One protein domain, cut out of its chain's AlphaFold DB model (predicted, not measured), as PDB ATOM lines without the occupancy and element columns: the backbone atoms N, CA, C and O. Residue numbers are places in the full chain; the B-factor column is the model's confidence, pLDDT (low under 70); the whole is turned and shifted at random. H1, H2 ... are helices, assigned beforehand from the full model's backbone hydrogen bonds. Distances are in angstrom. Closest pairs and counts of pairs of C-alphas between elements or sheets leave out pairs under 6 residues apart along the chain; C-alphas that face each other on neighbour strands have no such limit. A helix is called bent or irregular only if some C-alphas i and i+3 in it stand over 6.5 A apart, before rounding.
ATOM      1  N   TRP A  20      13.994 -40.173  25.115       72.62
ATOM      2  CA  TRP A  20      12.842 -40.859  24.507       72.62
ATOM      3  C   TRP A  20      12.659 -42.297  25.012       72.62
ATOM      4  O   TRP A  20      11.541 -42.684  25.357       72.62
ATOM      5  N   LYS A  21      13.745 -43.071  25.138       78.44
ATOM      6  CA  LYS A  21      13.687 -44.435  25.700       78.44
ATOM      7  C   LYS A  21      13.211 -44.438  27.148       78.44
ATOM      8  O   LYS A  21      12.369 -45.257  27.510       78.44
ATOM      9  N   ALA A  22      13.701 -43.496  27.955       80.88
ATOM     10  CA  ALA A  22      13.239 -43.345  29.327       80.88
ATOM     11  C   ALA A  22      11.735 -43.039  29.374       80.88
ATOM     12  O   ALA A  22      11.033 -43.613  30.200       80.88
ATOM     13  N   TYR A  23      11.199 -42.197  28.484       76.94
ATOM     14  CA  TYR A  23       9.757 -41.917  28.445       76.94
ATOM     15  C   TYR A  23       8.921 -43.148  28.122       76.94
ATOM     16  O   TYR A  23       7.969 -43.420  28.851       76.94
ATOM     17  N   LEU A  24       9.290 -43.914  27.093       77.06
ATOM     18  CA  LEU A  24       8.592 -45.158  26.752       77.06
ATOM     19  C   LEU A  24       8.571 -46.133  27.935       77.06
ATOM     20  O   LEU A  24       7.528 -46.701  28.252       77.06
ATOM     21  N   PHE A  25       9.692 -46.257  28.647       83.12
ATOM     22  CA  PHE A  25       9.769 -47.079  29.851       83.12
ATOM     23  C   PHE A  25       8.860 -46.564  30.980       83.12
ATOM     24  O   PHE A  25       8.151 -47.344  31.612       83.12
ATOM     25  N   HIS A  26       8.796 -45.245  31.192       84.00
ATOM     26  CA  HIS A  26       7.875 -44.655  32.163       84.00
ATOM     27  C   HIS A  26       6.402 -44.896  31.796       84.00
ATOM     28  O   HIS A  26       5.601 -45.111  32.699       84.00
ATOM     29  N   TYR A  27       6.019 -44.847  30.515       80.50
ATOM     30  CA  TYR A  27       4.651 -45.189  30.093       80.50
ATOM     31  C   TYR A  27       4.320 -46.650  30.363       80.50
ATOM     32  O   TYR A  27       3.207 -46.951  30.786       80.50
ATOM     33  N   LEU A  28       5.283 -47.551  30.160       83.94
ATOM     34  CA  LEU A  28       5.099 -48.961  30.476       83.94
ATOM     35  C   LEU A  28       4.854 -49.161  31.979       83.94
ATOM     36  O   LEU A  28       3.892 -49.827  32.344       83.94
ATOM     37  N   ILE A  29       5.652 -48.529  32.849       86.69
ATOM     38  CA  ILE A  29       5.447 -48.583  34.309       86.69
ATOM     39  C   ILE A  29       4.081 -48.010  34.695       86.69
ATOM     40  O   ILE A  29       3.331 -48.647  35.434       86.69
ATOM     41  N   ALA A  30       3.740 -46.823  34.188       85.31
ATOM     42  CA  ALA A  30       2.451 -46.196  34.454       85.31
ATOM     43  C   ALA A  30       1.288 -47.093  34.009       85.31
ATOM     44  O   ALA A  30       0.326 -47.261  34.750       85.31
ATOM     45  N   SER A  31       1.414 -47.721  32.841       84.19
ATOM     46  CA  SER A  31       0.442 -48.674  32.314       84.19
ATOM     47  C   SER A  31       0.297 -49.917  33.196       84.19
ATOM     48  O   SER A  31      -0.827 -50.331  33.471       84.19
ATOM     49  N   VAL A  32       1.399 -50.483  33.704       86.81
ATOM     50  CA  VAL A  32       1.355 -51.597  34.670       86.81
ATOM     51  C   VAL A  32       0.572 -51.193  35.916       86.81
ATOM     52  O   VAL A  32      -0.362 -51.893  36.303       86.81
ATOM     53  N   LEU A  33       0.907 -50.050  36.522       88.00
ATOM     54  CA  LEU A  33       0.217 -49.555  37.716       88.00
ATOM     55  C   LEU A  33      -1.275 -49.334  37.449       88.00
ATOM     56  O   LEU A  33      -2.115 -49.748  38.243       88.00
ATOM     57  N   LEU A  34      -1.610 -48.744  36.304       86.12
ATOM     58  CA  LEU A  34      -2.986 -48.495  35.896       86.12
ATOM     59  C   LEU A  34      -3.770 -49.797  35.688       86.12
ATOM     60  O   LEU A  34      -4.923 -49.891  36.097       86.12
ATOM     61  N   ALA A  35      -3.145 -50.817  35.093       80.88
ATOM     62  CA  ALA A  35      -3.745 -52.135  34.913       80.88
ATOM     63  C   ALA A  35      -4.007 -52.820  36.255       80.88
ATOM     64  O   ALA A  35      -5.085 -53.391  36.433       80.88
ATOM     65  N   VAL A  36      -3.072 -52.721  37.207       85.62
ATOM     66  CA  VAL A  36      -3.252 -53.230  38.577       85.62
ATOM     67  C   VAL A  36      -4.408 -52.513  39.269       85.62
ATOM     68  O   VAL A  36      -5.297 -53.180  39.799       85.62
ATOM     69  N   VAL A  37      -4.446 -51.178  39.219       86.69
ATOM     70  CA  VAL A  37      -5.532 -50.389  39.818       86.69
ATOM     71  C   VAL A  37      -6.866 -50.741  39.170       86.69
ATOM     72  O   VAL A  37      -7.806 -51.048  39.889       86.69
ATOM     73  N   ALA A  38      -6.954 -50.801  37.841       83.62
ATOM     74  CA  ALA A  38      -8.191 -51.159  37.147       83.62
ATOM     75  C   ALA A  38      -8.692 -52.563  37.530       83.62
ATOM     76  O   ALA A  38      -9.890 -52.753  37.752       83.62
ATOM     77  N   HIS A  39      -7.788 -53.540  37.666       81.06
ATOM     78  CA  HIS A  39      -8.137 -54.879  38.146       81.06
ATOM     79  C   HIS A  39      -8.638 -54.853  39.594       81.06
ATOM     80  O   HIS A  39      -9.673 -55.453  39.887       81.06
ATOM     81  N   ALA A  40      -7.947 -54.134  40.481       82.75
ATOM     82  CA  ALA A  40      -8.340 -53.992  41.879       82.75
ATOM     83  C   ALA A  40      -9.687 -53.267  42.023       82.75
ATOM     84  O   ALA A  40     -10.543 -53.717  42.774       82.75
ATOM     85  N   THR A  41      -9.922 -52.195  41.264       82.56
ATOM     86  CA  THR A  41     -11.172 -51.426  41.278       82.56
ATOM     87  C   THR A  41     -12.365 -52.288  40.873       82.56
ATOM     88  O   THR A  41     -13.374 -52.290  41.573       82.56
ATOM     89  N   VAL A  42     -12.251 -53.073  39.797       78.88
ATOM     90  CA  VAL A  42     -13.334 -53.982  39.376       78.88
ATOM     91  C   VAL A  42     -13.546 -55.122  40.381       78.88
ATOM     92  O   VAL A  42     -14.675 -55.574  40.556       78.88
ATOM     93  N   ALA A  43     -12.491 -55.588  41.057       77.06
ATOM     94  CA  ALA A  43     -12.592 -56.662  42.046       77.06
ATOM     95  C   ALA A  43     -13.161 -56.204  43.403       77.06
ATOM     96  O   ALA A  43     -13.864 -56.973  44.053       77.06
ATOM     97  N   LEU A  44     -12.844 -54.980  43.837       79.75
ATOM     98  CA  LEU A  44     -13.082 -54.510  45.206       79.75
ATOM     99  C   LEU A  44     -14.271 -53.558  45.348       79.75
ATOM    100  O   LEU A  44     -14.748 -53.389  46.465       79.75
ATOM    101  N   VAL A  45     -14.745 -52.921  44.270       79.50
ATOM    102  CA  VAL A  45     -15.837 -51.935  44.343       79.50
ATOM    103  C   VAL A  45     -17.176 -52.607  44.008       79.50
ATOM    104  O   VAL A  45     -17.455 -52.859  42.832       79.50
ATOM    105  N   PRO A  46     -18.058 -52.858  44.999       65.62
ATOM    106  CA  PRO A  46     -19.299 -53.605  44.784       65.62
ATOM    107  C   PRO A  46     -20.256 -52.899  43.818       65.62
ATOM    108  O   PRO A  46     -20.917 -53.558  43.028       65.62
ATOM    109  N   GLY A  47     -20.280 -51.561  43.821       64.31
ATOM    110  CA  GLY A  47     -21.096 -50.772  42.892       64.31
ATOM    111  C   GLY A  47     -20.631 -50.853  41.434       64.31
ATOM    112  O   GLY A  47     -21.436 -50.736  40.525       64.31
ATOM    113  N   ILE A  48     -19.345 -51.106  41.184       63.62
ATOM    114  CA  ILE A  48     -18.845 -51.378  39.827       63.62
ATOM    115  C   ILE A  48     -19.196 -52.816  39.444       63.62
ATOM    116  O   ILE A  48     -19.551 -53.071  38.298       63.62
ATOM    117  N   ARG A  49     -19.189 -53.738  40.414       58.59
ATOM    118  CA  ARG A  49     -19.646 -55.120  40.237       58.59
ATOM    119  C   ARG A  49     -21.133 -55.212  39.879       58.59
ATOM    120  O   ARG A  49     -21.479 -56.018  39.037       58.59
ATOM    121  N   THR A  50     -22.002 -54.370  40.430       59.91
ATOM    122  CA  THR A  50     -23.422 -54.346  40.031       59.91
ATOM    123  C   THR A  50     -23.638 -53.706  38.655       59.91
ATOM    124  O   THR A  50     -24.560 -54.084  37.942       59.91
ATOM    125  N   TRP A  51     -22.753 -52.805  38.214       54.41
ATOM    126  CA  TRP A  51     -22.716 -52.351  36.816       54.41
ATOM    127  C   TRP A  51     -22.277 -53.460  35.842       54.41
ATOM    128  O   TRP A  51     -22.752 -53.465  34.706       54.41
ATOM    129  N   VAL A  52     -21.455 -54.428  36.283       50.53
ATOM    130  CA  VAL A  52     -21.162 -55.678  35.533       50.53
ATOM    131  C   VAL A  52     -22.434 -56.503  35.291       50.53
ATOM    132  O   VAL A  52     -22.478 -57.304  34.366       50.53
ATOM    133  N   GLU A  53     -23.476 -56.314  36.101       50.50
ATOM    134  CA  GLU A  53     -24.751 -57.036  35.999       50.50
ATOM    135  C   GLU A  53     -25.834 -56.221  35.258       50.50
ATOM    136  O   GLU A  53     -26.969 -56.675  35.122       50.50
ATOM    137  N   SER A  54     -25.506 -55.018  34.765       51.59
ATOM    138  CA  SER A  54     -26.467 -54.113  34.121       51.59
ATOM    139  C   SER A  54     -26.749 -54.465  32.643       51.59
ATOM    140  O   SER A  54     -25.844 -54.878  31.919       51.59
ATOM    141  N   PRO A  55     -27.984 -54.250  32.141       47.09
ATOM    142  CA  PRO A  55     -28.441 -54.716  30.822       47.09
ATOM    143  C   PRO A  55     -27.905 -53.931  29.607       47.09
ATOM    144  O   PRO A  55     -28.265 -54.248  28.476       47.09
ATOM    145  N   LEU A  56     -27.047 -52.920  29.797       51.66
ATOM    146  CA  LEU A  56     -26.381 -52.197  28.695       51.66
ATOM    147  C   LEU A  56     -25.327 -53.050  27.966       51.66
ATOM    148  O   LEU A  56     -24.845 -52.677  26.897       51.66
ATOM    149  N   PHE A  57     -24.977 -54.195  28.540       50.94
ATOM    150  CA  PHE A  57     -24.046 -55.173  28.009       50.94
ATOM    151  C   PHE A  57     -24.657 -56.561  28.285       50.94
ATOM    152  O   PHE A  57     -25.227 -56.776  29.351       50.94
ATOM    153  N   GLU A  58     -24.604 -57.510  27.347       48.47
ATOM    154  CA  GLU A  58     -25.248 -58.820  27.542       48.47
ATOM    155  C   GLU A  58     -24.685 -59.556  28.780       48.47
ATOM    156  O   GLU A  58     -23.463 -59.763  28.870       48.47
ATOM    157  N   PRO A  59     -25.531 -59.963  29.743       42.06
ATOM    158  CA  PRO A  59     -25.083 -60.656  30.943       42.06
ATOM    159  C   PRO A  59     -24.651 -62.095  30.609       42.06
ATOM    160  O   PRO A  59     -25.367 -62.824  29.928       42.06
ATOM    161  N   GLY A  60     -23.487 -62.523  31.115       48.28
ATOM    162  CA  GLY A  60     -23.128 -63.951  31.187       48.28
ATOM    163  C   GLY A  60     -21.908 -64.440  30.393       48.28
ATOM    164  O   GLY A  60     -21.550 -65.606  30.531       48.28
ATOM    165  N   SER A  61     -21.210 -63.603  29.617       52.66
ATOM    166  CA  SER A  61     -19.950 -64.018  28.967       52.66
ATOM    167  C   SER A  61     -18.728 -63.464  29.706       52.66
ATOM    168  O   SER A  61     -18.703 -62.296  30.088       52.66
ATOM    169  N   ALA A  62     -17.670 -64.267  29.877       54.12
ATOM    170  CA  ALA A  62     -16.397 -63.841  30.481       54.12
ATOM    171  C   ALA A  62     -15.847 -62.525  29.881       54.12
ATOM    172  O   ALA A  62     -15.202 -61.743  30.577       54.12
ATOM    173  N   SER A  63     -16.198 -62.226  28.624       62.12
ATOM    174  CA  SER A  63     -15.872 -60.982  27.915       62.12
ATOM    175  C   SER A  63     -16.363 -59.699  28.609       62.12
ATOM    176  O   SER A  63     -15.795 -58.626  28.410       62.12
ATOM    177  N   HIS A  64     -17.379 -59.795  29.467       65.56
ATOM    178  CA  HIS A  64     -18.011 -58.653  30.118       65.56
ATOM    179  C   HIS A  64     -17.125 -58.037  31.216       65.56
ATOM    180  O   HIS A  64     -16.903 -56.825  31.251       65.56
ATOM    181  N   ALA A  65     -16.531 -58.877  32.069       68.50
ATOM    182  CA  ALA A  65     -15.608 -58.425  33.111       68.50
ATOM    183  C   ALA A  65     -14.319 -57.829  32.515       68.50
ATOM    184  O   ALA A  65     -13.782 -56.859  33.052       68.50
ATOM    185  N   HIS A  66     -13.841 -58.371  31.390       72.44
ATOM    186  CA  HIS A  66     -12.674 -57.843  30.676       72.44
ATOM    187  C   HIS A  66     -12.955 -56.466  30.061       72.44
ATOM    188  O   HIS A  66     -12.182 -55.535  30.291       72.44
ATOM    189  N   ARG A  67     -14.101 -56.291  29.386       73.44
ATOM    190  CA  ARG A  67     -14.531 -54.995  28.824       73.44
ATOM    191  C   ARG A  67     -14.592 -53.895  29.881       73.44
ATOM    192  O   ARG A  67     -14.055 -52.811  29.656       73.44
ATOM    193  N   LEU A  68     -15.185 -54.176  31.042       76.00
ATOM    194  CA  LEU A  68     -15.279 -53.182  32.112       76.00
ATOM    195  C   LEU A  68     -13.903 -52.818  32.681       76.00
ATOM    196  O   LEU A  68     -13.622 -51.639  32.889       76.00
ATOM    197  N   ARG A  69     -13.011 -53.799  32.876       77.00
ATOM    198  CA  ARG A  69     -11.622 -53.535  33.297       77.00
ATOM    199  C   ARG A  69     -10.890 -52.648  32.297       77.00
ATOM    200  O   ARG A  69     -10.233 -51.698  32.714       77.00
ATOM    201  N   SER A  70     -11.018 -52.921  30.999       77.94
ATOM    202  CA  SER A  70     -10.421 -52.082  29.956       77.94
ATOM    203  C   SER A  70     -11.019 -50.673  29.936       77.94
ATOM    204  O   SER A  70     -10.282 -49.710  29.752       77.94
ATOM    205  N   LEU A  71     -12.324 -50.522  30.184       81.81
ATOM    206  CA  LEU A  71     -12.973 -49.213  30.281       81.81
ATOM    207  C   LEU A  71     -12.454 -48.409  31.481       81.81
ATOM    208  O   LEU A  71     -12.051 -47.260  31.320       81.81
ATOM    209  N   VAL A  72     -12.416 -49.019  32.671       83.06
ATOM    210  CA  VAL A  72     -11.879 -48.393  33.891       83.06
ATOM    211  C   VAL A  72     -10.415 -48.012  33.687       83.06
ATOM    212  O   VAL A  72     -10.023 -46.895  34.015       83.06
ATOM    213  N   TYR A  73      -9.624 -48.901  33.081       84.81
ATOM    214  CA  TYR A  73      -8.247 -48.621  32.688       84.81
ATOM    215  C   TYR A  73      -8.165 -47.382  31.786       84.81
ATOM    216  O   TYR A  73      -7.413 -46.461  32.090       84.81
ATOM    217  N   LEU A  74      -8.960 -47.312  30.712       82.88
ATOM    218  CA  LEU A  74      -8.945 -46.170  29.795       82.88
ATOM    219  C   LEU A  74      -9.342 -44.873  30.502       82.88
ATOM    220  O   LEU A  74      -8.628 -43.883  30.379       82.88
ATOM    221  N   ILE A  75     -10.423 -44.876  31.283       85.81
ATOM    222  CA  ILE A  75     -10.887 -43.687  32.014       85.81
ATOM    223  C   ILE A  75      -9.799 -43.193  32.970       85.81
ATOM    224  O   ILE A  75      -9.424 -42.020  32.924       85.81
ATOM    225  N   LEU A  76      -9.242 -44.085  33.794       85.81
ATOM    226  CA  LEU A  76      -8.162 -43.729  34.711       85.81
ATOM    227  C   LEU A  76      -6.951 -43.195  33.945       85.81
ATOM    228  O   LEU A  76      -6.346 -42.209  34.361       85.81
ATOM    229  N   GLY A  77      -6.615 -43.800  32.809       84.12
ATOM    230  CA  GLY A  77      -5.493 -43.384  31.975       84.12
ATOM    231  C   GLY A  77      -5.679 -41.986  31.398       84.12
ATOM    232  O   GLY A  77      -4.765 -41.166  31.486       84.12
ATOM    233  N   TYR A  78      -6.867 -41.683  30.878       83.44
ATOM    234  CA  TYR A  78      -7.207 -40.361  30.344       83.44
ATOM    235  C   TYR A  78      -7.255 -39.284  31.428       83.44
ATOM    236  O   TYR A  78      -6.843 -38.159  31.174       83.44
ATOM    237  N   VAL A  79      -7.745 -39.605  32.627       87.81
ATOM    238  CA  VAL A  79      -7.891 -38.621  33.713       87.81
ATOM    239  C   VAL A  79      -6.576 -38.387  34.463       87.81
ATOM    240  O   VAL A  79      -6.350 -37.288  34.960       87.81
ATOM    241  N   SER A  80      -5.689 -39.385  34.542       86.31
ATOM    242  CA  SER A  80      -4.449 -39.285  35.330       86.31
ATOM    243  C   SER A  80      -3.183 -39.247  34.473       86.31
ATOM    244  O   SER A  80      -2.437 -38.267  34.509       86.31
ATOM    245  N   ILE A  81      -2.932 -40.291  33.680       84.94
ATOM    246  CA  ILE A  81      -1.678 -40.457  32.937       84.94
ATOM    247  C   ILE A  81      -1.566 -39.421  31.821       84.94
ATOM    248  O   ILE A  81      -0.538 -38.751  31.722       84.94
ATOM    249  N   VAL A  82      -2.614 -39.232  31.017       86.12
ATOM    250  CA  VAL A  82      -2.572 -38.297  29.883       86.12
ATOM    251  C   VAL A  82      -2.220 -36.869  30.338       86.12
ATOM    252  O   VAL A  82      -1.259 -36.329  29.793       86.12
ATOM    253  N   PRO A  83      -2.853 -36.262  31.365       86.69
ATOM    254  CA  PRO A  83      -2.458 -34.940  31.856       86.69
ATOM    255  C   PRO A  83      -1.010 -34.874  32.353       86.69
ATOM    256  O   PRO A  83      -0.269 -33.966  31.976       86.69
ATOM    257  N   ILE A  84      -0.573 -35.847  33.162       86.12
ATOM    258  CA  ILE A  84       0.789 -35.863  33.723       86.12
ATOM    259  C   ILE A  84       1.830 -35.872  32.602       86.12
ATOM    260  O   ILE A  84       2.795 -35.098  32.626       86.12
ATOM    261  N   TYR A  85       1.649 -36.745  31.613       84.62
ATOM    262  CA  TYR A  85       2.609 -36.866  30.527       84.62
ATOM    263  C   TYR A  85       2.441 -35.779  29.474       84.62
ATOM    264  O   TYR A  85       3.443 -35.398  28.876       84.62
ATOM    265  N   PHE A  86       1.250 -35.204  29.306       88.38
ATOM    266  CA  PHE A  86       1.042 -34.023  28.474       88.38
ATOM    267  C   PHE A  86       1.972 -32.888  28.907       88.38
ATOM    268  O   PHE A  86       2.719 -32.363  28.084       88.38
ATOM    269  N   PHE A  87       2.024 -32.566  30.205       86.31
ATOM    270  CA  PHE A  87       2.927 -31.523  30.707       86.31
ATOM    271  C   PHE A  87       4.408 -31.873  30.514       86.31
ATOM    272  O   PHE A  87       5.235 -30.986  30.288       86.31
ATOM    273  N   ARG A  88       4.771 -33.161  30.580       83.62
ATOM    274  CA  ARG A  88       6.145 -33.603  30.288       83.62
ATOM    275  C   ARG A  88       6.488 -33.461  28.805       83.62
ATOM    276  O   ARG A  88       7.575 -32.980  28.492       83.62
ATOM    277  N   PHE A  89       5.571 -33.837  27.916       81.75
ATOM    278  CA  PHE A  89       5.687 -33.633  26.469       81.75
ATOM    279  C   PHE A  89       5.828 -32.155  26.127       81.75
ATOM    280  O   PHE A  89       6.723 -31.791  25.365       81.75
ATOM    281  N   ASP A  90       5.012 -31.307  26.751       85.00
ATOM    282  CA  ASP A  90       5.046 -29.859  26.560       85.00
ATOM    283  C   ASP A  90       6.433 -29.298  26.857       85.00
ATOM    284  O   ASP A  90       7.046 -28.668  26.001       85.00
ATOM    285  N   ARG A  91       7.014 -29.642  28.011       83.19
ATOM    286  CA  ARG A  91       8.364 -29.186  28.384       83.19
ATOM    287  C   ARG A  91       9.457 -29.605  27.399       83.19
ATOM    288  O   ARG A  91      10.443 -28.890  27.263       83.19
ATOM    289  N   LEU A  92       9.317 -30.751  26.736       79.62
ATOM    290  CA  LEU A  92      10.308 -31.235  25.769       79.62
ATOM    291  C   LEU A  92      10.144 -30.591  24.398       79.62
ATOM    292  O   LEU A  92      11.124 -30.178  23.782       79.62
ATOM    293  N   LEU A  93       8.909 -30.548  23.906       80.12
ATOM    294  CA  LEU A  93       8.609 -30.171  22.530       80.12
ATOM    295  C   LEU A  93       8.414 -28.657  22.373       80.12
ATOM    296  O   LEU A  93       8.596 -28.129  21.274       80.12
ATOM    297  N   CYS A  94       8.115 -27.925  23.451       78.00
ATOM    298  CA  CYS A  94       8.058 -26.459  23.432       78.00
ATOM    299  C   CYS A  94       9.402 -25.792  23.141       78.00
ATOM    300  O   CYS A  94       9.416 -24.656  22.680       78.00
ATOM    301  N   VAL A  95      10.521 -26.488  23.342       78.00
ATOM    302  CA  VAL A  95      11.856 -25.960  23.019       78.00
ATOM    303  C   VAL A  95      12.113 -25.953  21.506       78.00
ATOM    304  O   VAL A  95      12.948 -25.195  21.021       78.00
ATOM    305  N   LEU A  96      11.378 -26.761  20.734       74.56
ATOM    306  CA  LEU A  96      11.553 -26.825  19.284       74.56
ATOM    307  C   LEU A  96      10.995 -25.558  18.615       74.56
ATOM    308  O   LEU A  96       9.903 -25.116  18.991       74.56
ATOM    309  N   PRO A  97      11.702 -24.973  17.630       73.75
ATOM    310  CA  PRO A  97      11.232 -23.785  16.927       73.75
ATOM    311  C   PRO A  97       9.937 -24.077  16.151       73.75
ATOM    312  O   PRO A  97       9.756 -25.195  15.657       73.75
ATOM    313  N   PRO A  98       9.026 -23.093  16.021       77.31
ATOM    314  CA  PRO A  98       7.801 -23.276  15.255       77.31
ATOM    315  C   PRO A  98       8.132 -23.533  13.775       77.31
ATOM    316  O   PRO A  98       9.049 -22.909  13.227       77.31
ATOM    317  N   PRO A  99       7.404 -24.441  13.104       72.31
ATOM    318  CA  PRO A  99       7.659 -24.745  11.705       72.31
ATOM    319  C   PRO A  99       7.310 -23.535  10.832       72.31
ATOM    320  O   PRO A  99       6.225 -22.962  10.930       72.31
ATOM    321  N   LYS A 100       8.229 -23.157   9.939       77.44
ATOM    322  CA  LYS A 100       7.997 -22.104   8.946       77.44
ATOM    323  C   LYS A 100       7.141 -22.677   7.817       77.44
ATOM    324  O   LYS A 100       7.646 -23.387   6.950       77.44
ATOM    325  N   LYS A 101       5.835 -22.433   7.878       79.44
ATOM    326  CA  LYS A 101       4.847 -22.884   6.888       79.44
ATOM    327  C   LYS A 101       4.045 -21.698   6.364       79.44
ATOM    328  O   LYS A 101       3.798 -20.756   7.123       79.44
ATOM    329  N   GLY A 102       3.645 -21.753   5.093       85.94
ATOM    330  CA  GLY A 102       2.769 -20.751   4.484       85.94
ATOM    331  C   GLY A 102       1.347 -20.804   5.056       85.94
ATOM    332  O   GLY A 102       0.974 -21.778   5.710       85.94
ATOM    333  N   LEU A 103       0.539 -19.769   4.812       86.75
ATOM    334  CA  LEU A 103      -0.827 -19.670   5.349       86.75
ATOM    335  C   LEU A 103      -1.711 -20.864   4.942       86.75
ATOM    336  O   LEU A 103      -2.392 -21.440   5.789       86.75
ATOM    337  N   ALA A 104      -1.658 -21.267   3.669       86.50
ATOM    338  CA  ALA A 104      -2.437 -22.393   3.152       86.50
ATOM    339  C   ALA A 104      -2.080 -23.719   3.851       86.50
ATOM    340  O   ALA A 104      -2.971 -24.446   4.290       86.50
ATOM    341  N   ASP A 105      -0.785 -23.986   4.050       85.81
ATOM    342  CA  ASP A 105      -0.305 -25.167   4.777       85.81
ATOM    343  C   ASP A 105      -0.794 -25.177   6.231       85.81
ATOM    344  O   ASP A 105      -1.185 -26.222   6.749       85.81
ATOM    345  N   ARG A 106      -0.784 -24.014   6.901       87.06
ATOM    346  CA  ARG A 106      -1.252 -23.880   8.291       87.06
ATOM    347  C   ARG A 106      -2.740 -24.211   8.406       87.06
ATOM    348  O   ARG A 106      -3.118 -24.950   9.317       87.06
ATOM    349  N   ILE A 107      -3.568 -23.722   7.478       88.50
ATOM    350  CA  ILE A 107      -5.009 -24.030   7.426       88.50
ATOM    351  C   ILE A 107      -5.217 -25.526   7.198       88.50
ATOM    352  O   ILE A 107      -5.913 -26.169   7.985       88.50
ATOM    353  N   PHE A 108      -4.580 -26.090   6.169       88.75
ATOM    354  CA  PHE A 108      -4.724 -27.504   5.829       88.75
ATOM    355  C   PHE A 108      -4.332 -28.413   6.999       88.75
ATOM    356  O   PHE A 108      -5.116 -29.269   7.402       88.75
ATOM    357  N   LEU A 109      -3.162 -28.185   7.604       86.56
ATOM    358  CA  LEU A 109      -2.684 -28.967   8.748       86.56
ATOM    359  C   LEU A 109      -3.572 -28.811   9.986       86.56
ATOM    360  O   LEU A 109      -3.720 -29.764  10.746       86.56
ATOM    361  N   THR A 110      -4.173 -27.637  10.186       87.56
ATOM    362  CA  THR A 110      -5.108 -27.400  11.293       87.56
ATOM    363  C   THR A 110      -6.391 -28.196  11.094       87.56
ATOM    364  O   THR A 110      -6.766 -28.966  11.974       87.56
ATOM    365  N   VAL A 111      -7.043 -28.060   9.935       88.69
ATOM    366  CA  VAL A 111      -8.302 -28.763   9.636       88.69
ATOM    367  C   VAL A 111      -8.081 -30.273   9.630       88.69
ATOM    368  O   VAL A 111      -8.794 -31.006  10.316       88.69
ATOM    369  N   PHE A 112      -7.055 -30.736   8.914       86.50
ATOM    370  CA  PHE A 112      -6.706 -32.151   8.863       86.50
ATOM    371  C   PHE A 112      -6.332 -32.684  10.249       86.50
ATOM    372  O   PHE A 112      -6.813 -33.741  10.647       86.50
ATOM    373  N   GLY A 113      -5.531 -31.936  11.012       85.44
ATOM    374  CA  GLY A 113      -5.140 -32.295  12.371       85.44
ATOM    375  C   GLY A 113      -6.338 -32.437  13.303       85.44
ATOM    376  O   GLY A 113      -6.465 -33.461  13.963       85.44
ATOM    377  N   PHE A 114      -7.254 -31.468  13.326       87.12
ATOM    378  CA  PHE A 114      -8.447 -31.548  14.174       87.12
ATOM    379  C   PHE A 114      -9.340 -32.742  13.828       87.12
ATOM    380  O   PHE A 114      -9.735 -33.479  14.731       87.12
ATOM    381  N   LEU A 115      -9.623 -32.965  12.542       88.31
ATOM    382  CA  LEU A 115     -10.487 -34.067  12.113       88.31
ATOM    383  C   LEU A 115      -9.825 -35.428  12.352       88.31
ATOM    384  O   LEU A 115     -10.410 -36.308  12.985       88.31
ATOM    385  N   PHE A 116      -8.591 -35.598  11.879       86.94
ATOM    386  CA  PHE A 116      -7.893 -36.878  11.931       86.94
ATOM    387  C   PHE A 116      -7.465 -37.243  13.355       86.94
ATOM    388  O   PHE A 116      -7.718 -38.357  13.810       86.94
ATOM    389  N   LEU A 117      -6.850 -36.310  14.089       87.25
ATOM    390  CA  LEU A 117      -6.391 -36.576  15.453       87.25
ATOM    391  C   LEU A 117      -7.564 -36.647  16.433       87.25
ATOM    392  O   LEU A 117      -7.526 -37.459  17.354       87.25
ATOM    393  N   GLY A 118      -8.618 -35.854  16.219       82.62
ATOM    394  CA  GLY A 118      -9.855 -35.954  16.993       82.62
ATOM    395  C   GLY A 118     -10.489 -37.339  16.862       82.62
ATOM    396  O   GLY A 118     -10.783 -37.978  17.871       82.62
ATOM    397  N   ALA A 119     -10.609 -37.855  15.634       83.50
ATOM    398  CA  ALA A 119     -11.072 -39.221  15.403       83.50
ATOM    399  C   ALA A 119     -10.143 -40.255  16.065       83.50
ATOM    400  O   ALA A 119     -10.615 -41.142  16.776       83.50
ATOM    401  N   LEU A 120      -8.823 -40.104  15.901       85.31
ATOM    402  CA  LEU A 120      -7.811 -40.995  16.478       85.31
ATOM    403  C   LEU A 120      -7.882 -41.060  18.013       85.31
ATOM    404  O   LEU A 120      -7.707 -42.135  18.586       85.31
ATOM    405  N   ALA A 121      -8.197 -39.946  18.681       83.06
ATOM    406  CA  ALA A 121      -8.368 -39.890  20.134       83.06
ATOM    407  C   ALA A 121      -9.581 -40.690  20.641       83.06
ATOM    408  O   ALA A 121      -9.611 -41.057  21.816       83.06
ATOM    409  N   LEU A 122     -10.574 -40.957  19.786       81.62
ATOM    410  CA  LEU A 122     -11.805 -41.673  20.142       81.62
ATOM    411  C   LEU A 122     -11.764 -43.166  19.796       81.62
ATOM    412  O   LEU A 122     -12.524 -43.945  20.372       81.62
ATOM    413  N   ILE A 123     -10.857 -43.585  18.907       81.06
ATOM    414  CA  ILE A 123     -10.662 -44.989  18.506       81.06
ATOM    415  C   ILE A 123     -10.648 -45.980  19.691       81.06
ATOM    416  O   ILE A 123     -11.339 -46.998  19.611       81.06
ATOM    417  N   PRO A 124      -9.939 -45.718  20.807       76.00
ATOM    418  CA  PRO A 124      -9.897 -46.649  21.934       76.00
ATOM    419  C   PRO A 124     -11.270 -46.914  22.561       76.00
ATOM    420  O   PRO A 124     -11.575 -48.046  22.934       76.00
ATOM    421  N   PHE A 125     -12.115 -45.883  22.646       75.00
ATOM    422  CA  PHE A 125     -13.467 -46.001  23.186       75.00
ATOM    423  C   PHE A 125     -14.364 -46.802  22.247       75.00
ATOM    424  O   PHE A 125     -15.055 -47.711  22.704       75.00
ATOM    425  N   PHE A 126     -14.304 -46.536  20.938       75.50
ATOM    426  CA  PHE A 126     -15.062 -47.308  19.950       75.50
ATOM    427  C   PHE A 126     -14.728 -48.800  20.010       75.50
ATOM    428  O   PHE A 126     -15.634 -49.634  19.988       75.50
ATOM    429  N   PHE A 127     -13.451 -49.148  20.166       73.31
ATOM    430  CA  PHE A 127     -13.033 -50.545  20.265       73.31
ATOM    431  C   PHE A 127     -13.550 -51.252  21.521       73.31
ATOM    432  O   PHE A 127     -13.970 -52.409  21.439       73.31
ATOM    433  N   VAL A 128     -13.564 -50.575  22.671       71.69
ATOM    434  CA  VAL A 128     -14.103 -51.157  23.912       71.69
ATOM    435  C   VAL A 128     -15.626 -51.297  23.844       71.69
ATOM    436  O   VAL A 128     -16.157 -52.330  24.260       71.69
ATOM    437  N   LEU A 129     -16.319 -50.313  23.266       72.06
ATOM    438  CA  LEU A 129     -17.783 -50.261  23.218       72.06
ATOM    439  C   LEU A 129     -18.404 -51.127  22.108       72.06
ATOM    440  O   LEU A 129     -19.537 -51.573  22.262       72.06
ATOM    441  N   MET A 130     -17.688 -51.431  21.021       71.06
ATOM    442  CA  MET A 130     -18.214 -52.286  19.945       71.06
ATOM    443  C   MET A 130     -18.566 -53.706  20.427       71.06
ATOM    444  O   MET A 130     -17.799 -54.350  21.160       71.06
ATOM    445  N   THR A 131     -19.708 -54.229  19.971       61.06
ATOM    446  CA  THR A 131     -20.153 -55.616  20.202       61.06
ATOM    447  C   THR A 131     -19.239 -56.624  19.491       61.06
ATOM    448  O   THR A 131     -18.461 -56.261  18.607       61.06
ATOM    449  N   ASN A 132     -19.276 -57.897  19.907       62.09
ATOM    450  CA  ASN A 132     -18.449 -58.951  19.296       62.09
ATOM    451  C   ASN A 132     -18.791 -59.164  17.806       62.09
ATOM    452  O   ASN A 132     -17.899 -59.460  17.016       62.09
ATOM    453  N   GLU A 133     -20.044 -58.933  17.413       60.28
ATOM    454  CA  GLU A 133     -20.504 -59.039  16.022       60.28
ATOM    455  C   GLU A 133     -19.971 -57.905  15.136       60.28
ATOM    456  O   GLU A 133     -19.502 -58.145  14.026       60.28
ATOM    457  N   ALA A 134     -19.936 -56.671  15.653       59.50
ATOM    458  CA  ALA A 134     -19.414 -55.504  14.935       59.50
ATOM    459  C   ALA A 134     -17.880 -55.518  14.773       59.50
ATOM    460  O   ALA A 134     -17.310 -54.761  13.988       59.50
ATOM    461  N   ARG A 135     -17.201 -56.374  15.540       60.62
ATOM    462  CA  ARG A 135     -15.743 -56.425  15.665       60.62
ATOM    463  C   ARG A 135     -15.053 -57.155  14.506       60.62
ATOM    464  O   ARG A 135     -13.903 -56.832  14.196       60.62
ATOM    465  N   GLY A 136     -15.718 -58.109  13.851       66.94
ATOM    466  CA  GLY A 136     -15.137 -58.892  12.750       66.94
ATOM    467  C   GLY A 136     -13.735 -59.453  13.068       66.94
ATOM    468  O   GLY A 136     -13.412 -59.767  14.213       66.94
ATOM    469  N   ARG A 137     -12.852 -59.546  12.059       62.75
ATOM    470  CA  ARG A 137     -11.459 -60.021  12.244       62.75
ATOM    471  C   ARG A 137     -10.574 -59.046  13.035       62.75
ATOM    472  O   ARG A 137      -9.672 -59.483  13.741       62.75
ATOM    473  N   ALA A 138     -10.830 -57.740  12.943       60.16
ATOM    474  CA  ALA A 138     -10.053 -56.721  13.654       60.16
ATOM    475  C   ALA A 138     -10.276 -56.784  15.173       60.16
ATOM    476  O   ALA A 138      -9.349 -56.586  15.959       60.16
ATOM    477  N   GLY A 139     -11.489 -57.119  15.603       62.81
ATOM    478  CA  GLY A 139     -11.816 -57.194  17.015       62.81
ATOM    479  C   GLY A 139     -11.380 -58.476  17.713       62.81
ATOM    480  O   GLY A 139     -11.295 -58.453  18.936       62.81
ATOM    481  N   LEU A 140     -11.022 -59.539  16.982       65.19
ATOM    482  CA  LEU A 140     -10.283 -60.678  17.545       65.19
ATOM    483  C   LEU A 140      -8.894 -60.242  18.019       65.19
ATOM    484  O   LEU A 140      -8.475 -60.581  19.124       65.19
ATOM    485  N   LEU A 141      -8.203 -59.433  17.212       65.69
ATOM    486  CA  LEU A 141      -6.884 -58.910  17.558       65.69
ATOM    487  C   LEU A 141      -6.974 -57.988  18.780       65.69
ATOM    488  O   LEU A 141      -6.211 -58.141  19.727       65.69
ATOM    489  N   VAL A 142      -7.962 -57.092  18.803       66.75
ATOM    490  CA  VAL A 142      -8.211 -56.201  19.947       66.75
ATOM    491  C   VAL A 142      -8.604 -56.983  21.200       66.75
ATOM    492  O   VAL A 142      -8.040 -56.712  22.255       66.75
ATOM    493  N   ALA A 143      -9.486 -57.984  21.093       67.50
ATOM    494  CA  ALA A 143      -9.854 -58.858  22.211       67.50
ATOM    495  C   ALA A 143      -8.630 -59.575  22.798       67.50
ATOM    496  O   ALA A 143      -8.450 -59.609  24.010       67.50
ATOM    497  N   SER A 144      -7.713 -60.037  21.942       68.69
ATOM    498  CA  SER A 144      -6.456 -60.670  22.369       68.69
ATOM    499  C   SER A 144      -5.610 -59.753  23.262       68.69
ATOM    500  O   SER A 144      -4.935 -60.221  24.181       68.69
ATOM    501  N   PHE A 145      -5.650 -58.439  23.010       70.81
ATOM    502  CA  PHE A 145      -4.952 -57.453  23.828       70.81
ATOM    503  C   PHE A 145      -5.760 -57.030  25.057       70.81
ATOM    504  O   PHE A 145      -5.173 -56.874  26.119       70.81
ATOM    505  N   THR A 146      -7.079 -56.859  24.963       70.56
ATOM    506  CA  THR A 146      -7.896 -56.382  26.092       70.56
ATOM    507  C   THR A 146      -8.198 -57.461  27.128       70.56
ATOM    508  O   THR A 146      -8.344 -57.144  28.310       70.56
ATOM    509  N   ASP A 147      -8.255 -58.727  26.713       74.81
ATOM    510  CA  ASP A 147      -8.639 -59.845  27.581       74.81
ATOM    511  C   ASP A 147      -7.439 -60.388  28.379       74.81
ATOM    512  O   ASP A 147      -7.605 -60.997  29.437       74.81
ATOM    513  N   SER A 148      -6.215 -60.099  27.924       78.88
ATOM    514  CA  SER A 148      -4.967 -60.430  28.614       78.88
ATOM    515  C   SER A 148      -4.436 -59.243  29.417       78.88
ATOM    516  O   SER A 148      -4.325 -58.135  28.901       78.88
ATOM    517  N   PHE A 149      -4.002 -59.475  30.663       79.94
ATOM    518  CA  PHE A 149      -3.350 -58.443  31.484       79.94
ATOM    519  C   PHE A 149      -2.111 -57.856  30.792       79.94
ATOM    520  O   PHE A 149      -1.945 -56.641  30.723       79.94
ATOM    521  N   ILE A 150      -1.255 -58.721  30.240       82.56
ATOM    522  CA  ILE A 150      -0.033 -58.307  29.534       82.56
ATOM    523  C   ILE A 150      -0.400 -57.535  28.264       82.56
ATOM    524  O   ILE A 150       0.202 -56.501  27.972       82.56
ATOM    525  N   GLY A 151      -1.415 -58.014  27.540       80.94
ATOM    526  CA  GLY A 151      -1.939 -57.335  26.362       80.94
ATOM    527  C   GLY A 151      -2.413 -55.920  26.689       80.94
ATOM    528  O   GLY A 151      -2.006 -54.975  26.015       80.94
ATOM    529  N   LEU A 152      -3.172 -55.763  27.777       80.69
ATOM    530  CA  LEU A 152      -3.715 -54.487  28.231       80.69
ATOM    531  C   LEU A 152      -2.598 -53.521  28.628       80.69
ATOM    532  O   LEU A 152      -2.662 -52.342  28.291       80.69
ATOM    533  N   VAL A 153      -1.552 -54.015  29.290       83.62
ATOM    534  CA  VAL A 153      -0.391 -53.201  29.670       83.62
ATOM    535  C   VAL A 153       0.356 -52.690  28.439       83.62
ATOM    536  O   VAL A 153       0.640 -51.493  28.344       83.62
ATOM    537  N   ILE A 154       0.688 -53.571  27.494       83.25
ATOM    538  CA  ILE A 154       1.491 -53.205  26.318       83.25
ATOM    539  C   ILE A 154       0.681 -52.298  25.391       83.25
ATOM    540  O   ILE A 154       1.128 -51.203  25.038       83.25
ATOM    541  N   TYR A 155      -0.525 -52.735  25.030       82.69
ATOM    542  CA  TYR A 155      -1.413 -51.987  24.151       82.69
ATOM    543  C   TYR A 155      -1.828 -50.662  24.790       82.69
ATOM    544  O   TYR A 155      -1.741 -49.615  24.152       82.69
ATOM    545  N   GLY A 156      -2.187 -50.679  26.073       82.00
ATOM    546  CA  GLY A 156      -2.550 -49.486  26.825       82.00
ATOM    547  C   GLY A 156      -1.408 -48.475  26.942       82.00
ATOM    548  O   GLY A 156      -1.644 -47.286  26.746       82.00
ATOM    549  N   ALA A 157      -0.159 -48.912  27.147       84.44
ATOM    550  CA  ALA A 157       0.997 -48.010  27.164       84.44
ATOM    551  C   ALA A 157       1.188 -47.299  25.816       84.44
ATOM    552  O   ALA A 157       1.373 -46.081  25.776       84.44
ATOM    553  N   PHE A 158       1.114 -48.052  24.713       84.50
ATOM    554  CA  PHE A 158       1.221 -47.499  23.362       84.50
ATOM    555  C   PHE A 158       0.094 -46.505  23.070       84.50
ATOM    556  O   PHE A 158       0.320 -45.414  22.545       84.50
ATOM    557  N   LEU A 159      -1.122 -46.870  23.454       84.81
ATOM    558  CA  LEU A 159      -2.321 -46.098  23.201       84.81
ATOM    559  C   LEU A 159      -2.328 -44.800  24.021       84.81
ATOM    560  O   LEU A 159      -2.513 -43.730  23.448       84.81
ATOM    561  N   LEU A 160      -2.002 -44.854  25.316       85.81
ATOM    562  CA  LEU A 160      -1.858 -43.667  26.172       85.81
ATOM    563  C   LEU A 160      -0.762 -42.724  25.673       85.81
ATOM    564  O   LEU A 160      -0.947 -41.505  25.698       85.81
ATOM    565  N   TYR A 161       0.356 -43.265  25.186       84.88
ATOM    566  CA  TYR A 161       1.398 -42.468  24.542       84.88
ATOM    567  C   TYR A 161       0.861 -41.753  23.294       84.88
ATOM    568  O   TYR A 161       1.013 -40.535  23.169       84.88
ATOM    569  N   ALA A 162       0.195 -42.486  22.395       86.12
ATOM    570  CA  ALA A 162      -0.363 -41.935  21.163       86.12
ATOM    571  C   ALA A 162      -1.407 -40.847  21.453       86.12
ATOM    572  O   ALA A 162      -1.354 -39.769  20.866       86.12
ATOM    573  N   ILE A 163      -2.304 -41.086  22.411       88.38
ATOM    574  CA  ILE A 163      -3.319 -40.123  22.848       88.38
ATOM    575  C   ILE A 163      -2.678 -38.880  23.456       88.38
ATOM    576  O   ILE A 163      -3.081 -37.764  23.138       88.38
ATOM    577  N   THR A 164      -1.667 -39.042  24.311       90.06
ATOM    578  CA  THR A 164      -0.971 -37.895  24.909       90.06
ATOM    579  C   THR A 164      -0.337 -37.025  23.828       90.06
ATOM    580  O   THR A 164      -0.451 -35.799  23.875       90.06
ATOM    581  N   PHE A 165       0.274 -37.650  22.818       86.75
ATOM    582  CA  PHE A 165       0.802 -36.941  21.658       86.75
ATOM    583  C   PHE A 165      -0.300 -36.239  20.852       86.75
ATOM    584  O   PHE A 165      -0.135 -35.077  20.490       86.75
ATOM    585  N   VAL A 166      -1.438 -36.900  20.620       89.12
ATOM    586  CA  VAL A 166      -2.616 -36.320  19.954       89.12
ATOM    587  C   VAL A 166      -3.124 -35.084  20.699       89.12
ATOM    588  O   VAL A 166      -3.254 -34.025  20.089       89.12
ATOM    589  N   PHE A 167      -3.355 -35.174  22.012       88.94
ATOM    590  CA  PHE A 167      -3.782 -34.028  22.823       88.94
ATOM    591  C   PHE A 167      -2.755 -32.904  22.786       88.94
ATOM    592  O   PHE A 167      -3.123 -31.742  22.617       88.94
ATOM    593  N   TRP A 168      -1.467 -33.234  22.902       90.94
ATOM    594  CA  TRP A 168      -0.400 -32.248  22.777       90.94
ATOM    595  C   TRP A 168      -0.422 -31.560  21.410       90.94
ATOM    596  O   TRP A 168      -0.354 -30.333  21.328       90.94
ATOM    597  N   MET A 169      -0.595 -32.317  20.331       87.31
ATOM    598  CA  MET A 169      -0.679 -31.763  18.987       87.31
ATOM    599  C   MET A 169      -1.903 -30.853  18.828       87.31
ATOM    600  O   MET A 169      -1.751 -29.755  18.307       87.31
ATOM    601  N   LEU A 170      -3.075 -31.240  19.334       87.81
ATOM    602  CA  LEU A 170      -4.294 -30.425  19.263       87.81
ATOM    603  C   LEU A 170      -4.195 -29.129  20.086       87.81
ATOM    604  O   LEU A 170      -4.557 -28.060  19.599       87.81
ATOM    605  N   LEU A 171      -3.686 -29.206  21.320       88.94
ATOM    606  CA  LEU A 171      -3.688 -28.083  22.268       88.94
ATOM    607  C   LEU A 171      -2.464 -27.166  22.159       88.94
ATOM    608  O   LEU A 171      -2.512 -26.016  22.594       88.94
ATOM    609  N   ARG A 172      -1.344 -27.667  21.633       88.12
ATOM    610  CA  ARG A 172      -0.065 -26.939  21.581       88.12
ATOM    611  C   ARG A 172       0.561 -26.972  20.200       88.12
ATOM    612  O   ARG A 172       0.960 -25.923  19.707       88.12
ATOM    613  N   GLY A 173       0.623 -28.136  19.557       84.75
ATOM    614  CA  GLY A 173       1.225 -28.278  18.229       84.75
ATOM    615  C   GLY A 173       0.554 -27.394  17.173       84.75
ATOM    616  O   GLY A 173       1.219 -26.567  16.553       84.75
ATOM    617  N   ILE A 174      -0.764 -27.528  17.016       86.44
ATOM    618  CA  ILE A 174      -1.572 -26.789  16.043       86.44
ATOM    619  C   ILE A 174      -1.560 -25.284  16.342       86.44
ATOM    620  O   ILE A 174      -1.213 -24.530  15.435       86.44
ATOM    621  N   PRO A 175      -1.828 -24.799  17.574       86.81
ATOM    622  CA  PRO A 175      -1.722 -23.369  17.873       86.81
ATOM    623  C   PRO A 175      -0.350 -22.769  17.547       86.81
ATOM    624  O   PRO A 175      -0.272 -21.649  17.048       86.81
ATOM    625  N   ARG A 176       0.742 -23.520  17.742       85.00
ATOM    626  CA  ARG A 176       2.099 -23.047  17.422       85.00
ATOM    627  C   ARG A 176       2.363 -22.874  15.926       85.00
ATOM    628  O   ARG A 176       3.272 -22.125  15.570       85.00
ATOM    629  N   LEU A 177       1.567 -23.496  15.052       84.06
ATOM    630  CA  LEU A 177       1.595 -23.214  13.610       84.06
ATOM    631  C   LEU A 177       1.213 -21.758  13.321       84.06
ATOM    632  O   LEU A 177       1.681 -21.178  12.347       84.06
ATOM    633  N   TRP A 178       0.389 -21.157  14.177       84.50
ATOM    634  CA  TRP A 178      -0.158 -19.816  13.996       84.50
ATOM    635  C   TRP A 178       0.665 -18.721  14.681       84.50
ATOM    636  O   TRP A 178       0.525 -17.558  14.328       84.50
ATOM    637  N   THR A 179       1.568 -19.080  15.597       79.50
ATOM    638  CA  THR A 179       2.428 -18.129  16.325       79.50
ATOM    639  C   THR A 179       3.793 -17.886  15.666       79.50
ATOM    640  O   THR A 179       4.585 -17.100  16.176       79.50
ATOM    641  N   GLY A 180       4.125 -18.598  14.584       64.25
ATOM    642  CA  GLY A 180       5.389 -18.417  13.859       64.25
ATOM    643  C   GLY A 180       5.355 -17.188  12.937       64.25
ATOM    644  O   GLY A 180       4.296 -16.937  12.350       64.25
TER     645      GLY A 180
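Overview. This is residues 20 to 180 of the 182 residues of an uncharacterized protein of Dyella sp. YR388 (UniProt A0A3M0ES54). An elongated stack of helices has the long helix H6 in its middle, with H4 beside it, the bent helix H3 along it, and H1 crossing steeply over both H3a and H6. At one end of the long axis lie the short helices H2 and H5 and the long link between H2 and H3. The printed part has 161 residues with six named helices, H1 to H6 in chain order, and no named strand; the class is all helix. It is only just compact, close to loose, with a radius of gyration of the C-alphas of 18.2 A, and spans 57 by 32 by 27 A.

Along the chain. Begin with the longest helix, H3, residues 63 to 93: by its hydrogen bonds it was assigned as one helix, but it is bent, with C-alphas 79 and 82 6.6 A apart. Its arms are H3a, residues 63 to 79, 24.4 A, and H3b, residues 82 to 93, 15.7 A, at a steep tilt of 47 degrees. Find C-alpha 149 at (-3.350, -58.443, 31.484), where H6, residues 149 to 178, begins; it is 42.5 A long, with a kink of 34 degrees near residue 169, and ends with C-alpha 178 at (-0.158, -19.816, 13.996). H4, residues 103 to 129, is 39.3 A long, with a kink of 33 degrees near residue 123. H1, residues 20 to 44, starts at (12.842, -40.859, 24.507) and is 35.9 A long. H2 is residues 46 to 51, and H5 is residues 132 to 146. H4 and H5 are irregular, with C-alphas 121 and 124 7.2 A apart and 134 and 137 9.5 A apart; H6 is only just so, with 171 and 174 6.7 A apart.

Arrangement. H3a, H4 and H6 form an up and down bundle, each running against the one before it in the chain. Look at C-alphas Ala 121 and Ile 163, 5.7 A apart, the closest of H4 and H6, which touch at a shallow tilt of 24 degrees, opposite ways. H3b touches H6, closest at Val 82 and Thr 164, 5.2 A. H1 touches H6 at Ser 31 and Ala 157, 5.2 A, and H3a at Ala 38 and Tyr 73, 5.1 A, these being the closest C-alphas. H5 and H6 touch only at the corner, at Phe 145 and Gly 151, 3.9 A, as do H1 and H2, at Val 42 and Ile 48, 6.1 A. H1 and H4 are apart. Every O i to N i+4 pair is within hydrogen-bond range in H1, H2, H3a and H3b; the counts are 20 of 23 in H4, 6 of 11 in H5 and 23 of 26 in H6.

Size, cuts and confidence. The C-alphas of Gly 60 and Gly 102, the two farthest apart, are 57.0 A apart. The printed part has no cut; the link from H2 to H3 is long, with 11 residues. The mean pLDDT of the printed part is 77.5, and residues 46 to 65, 131 to 144 and 180 are under 70.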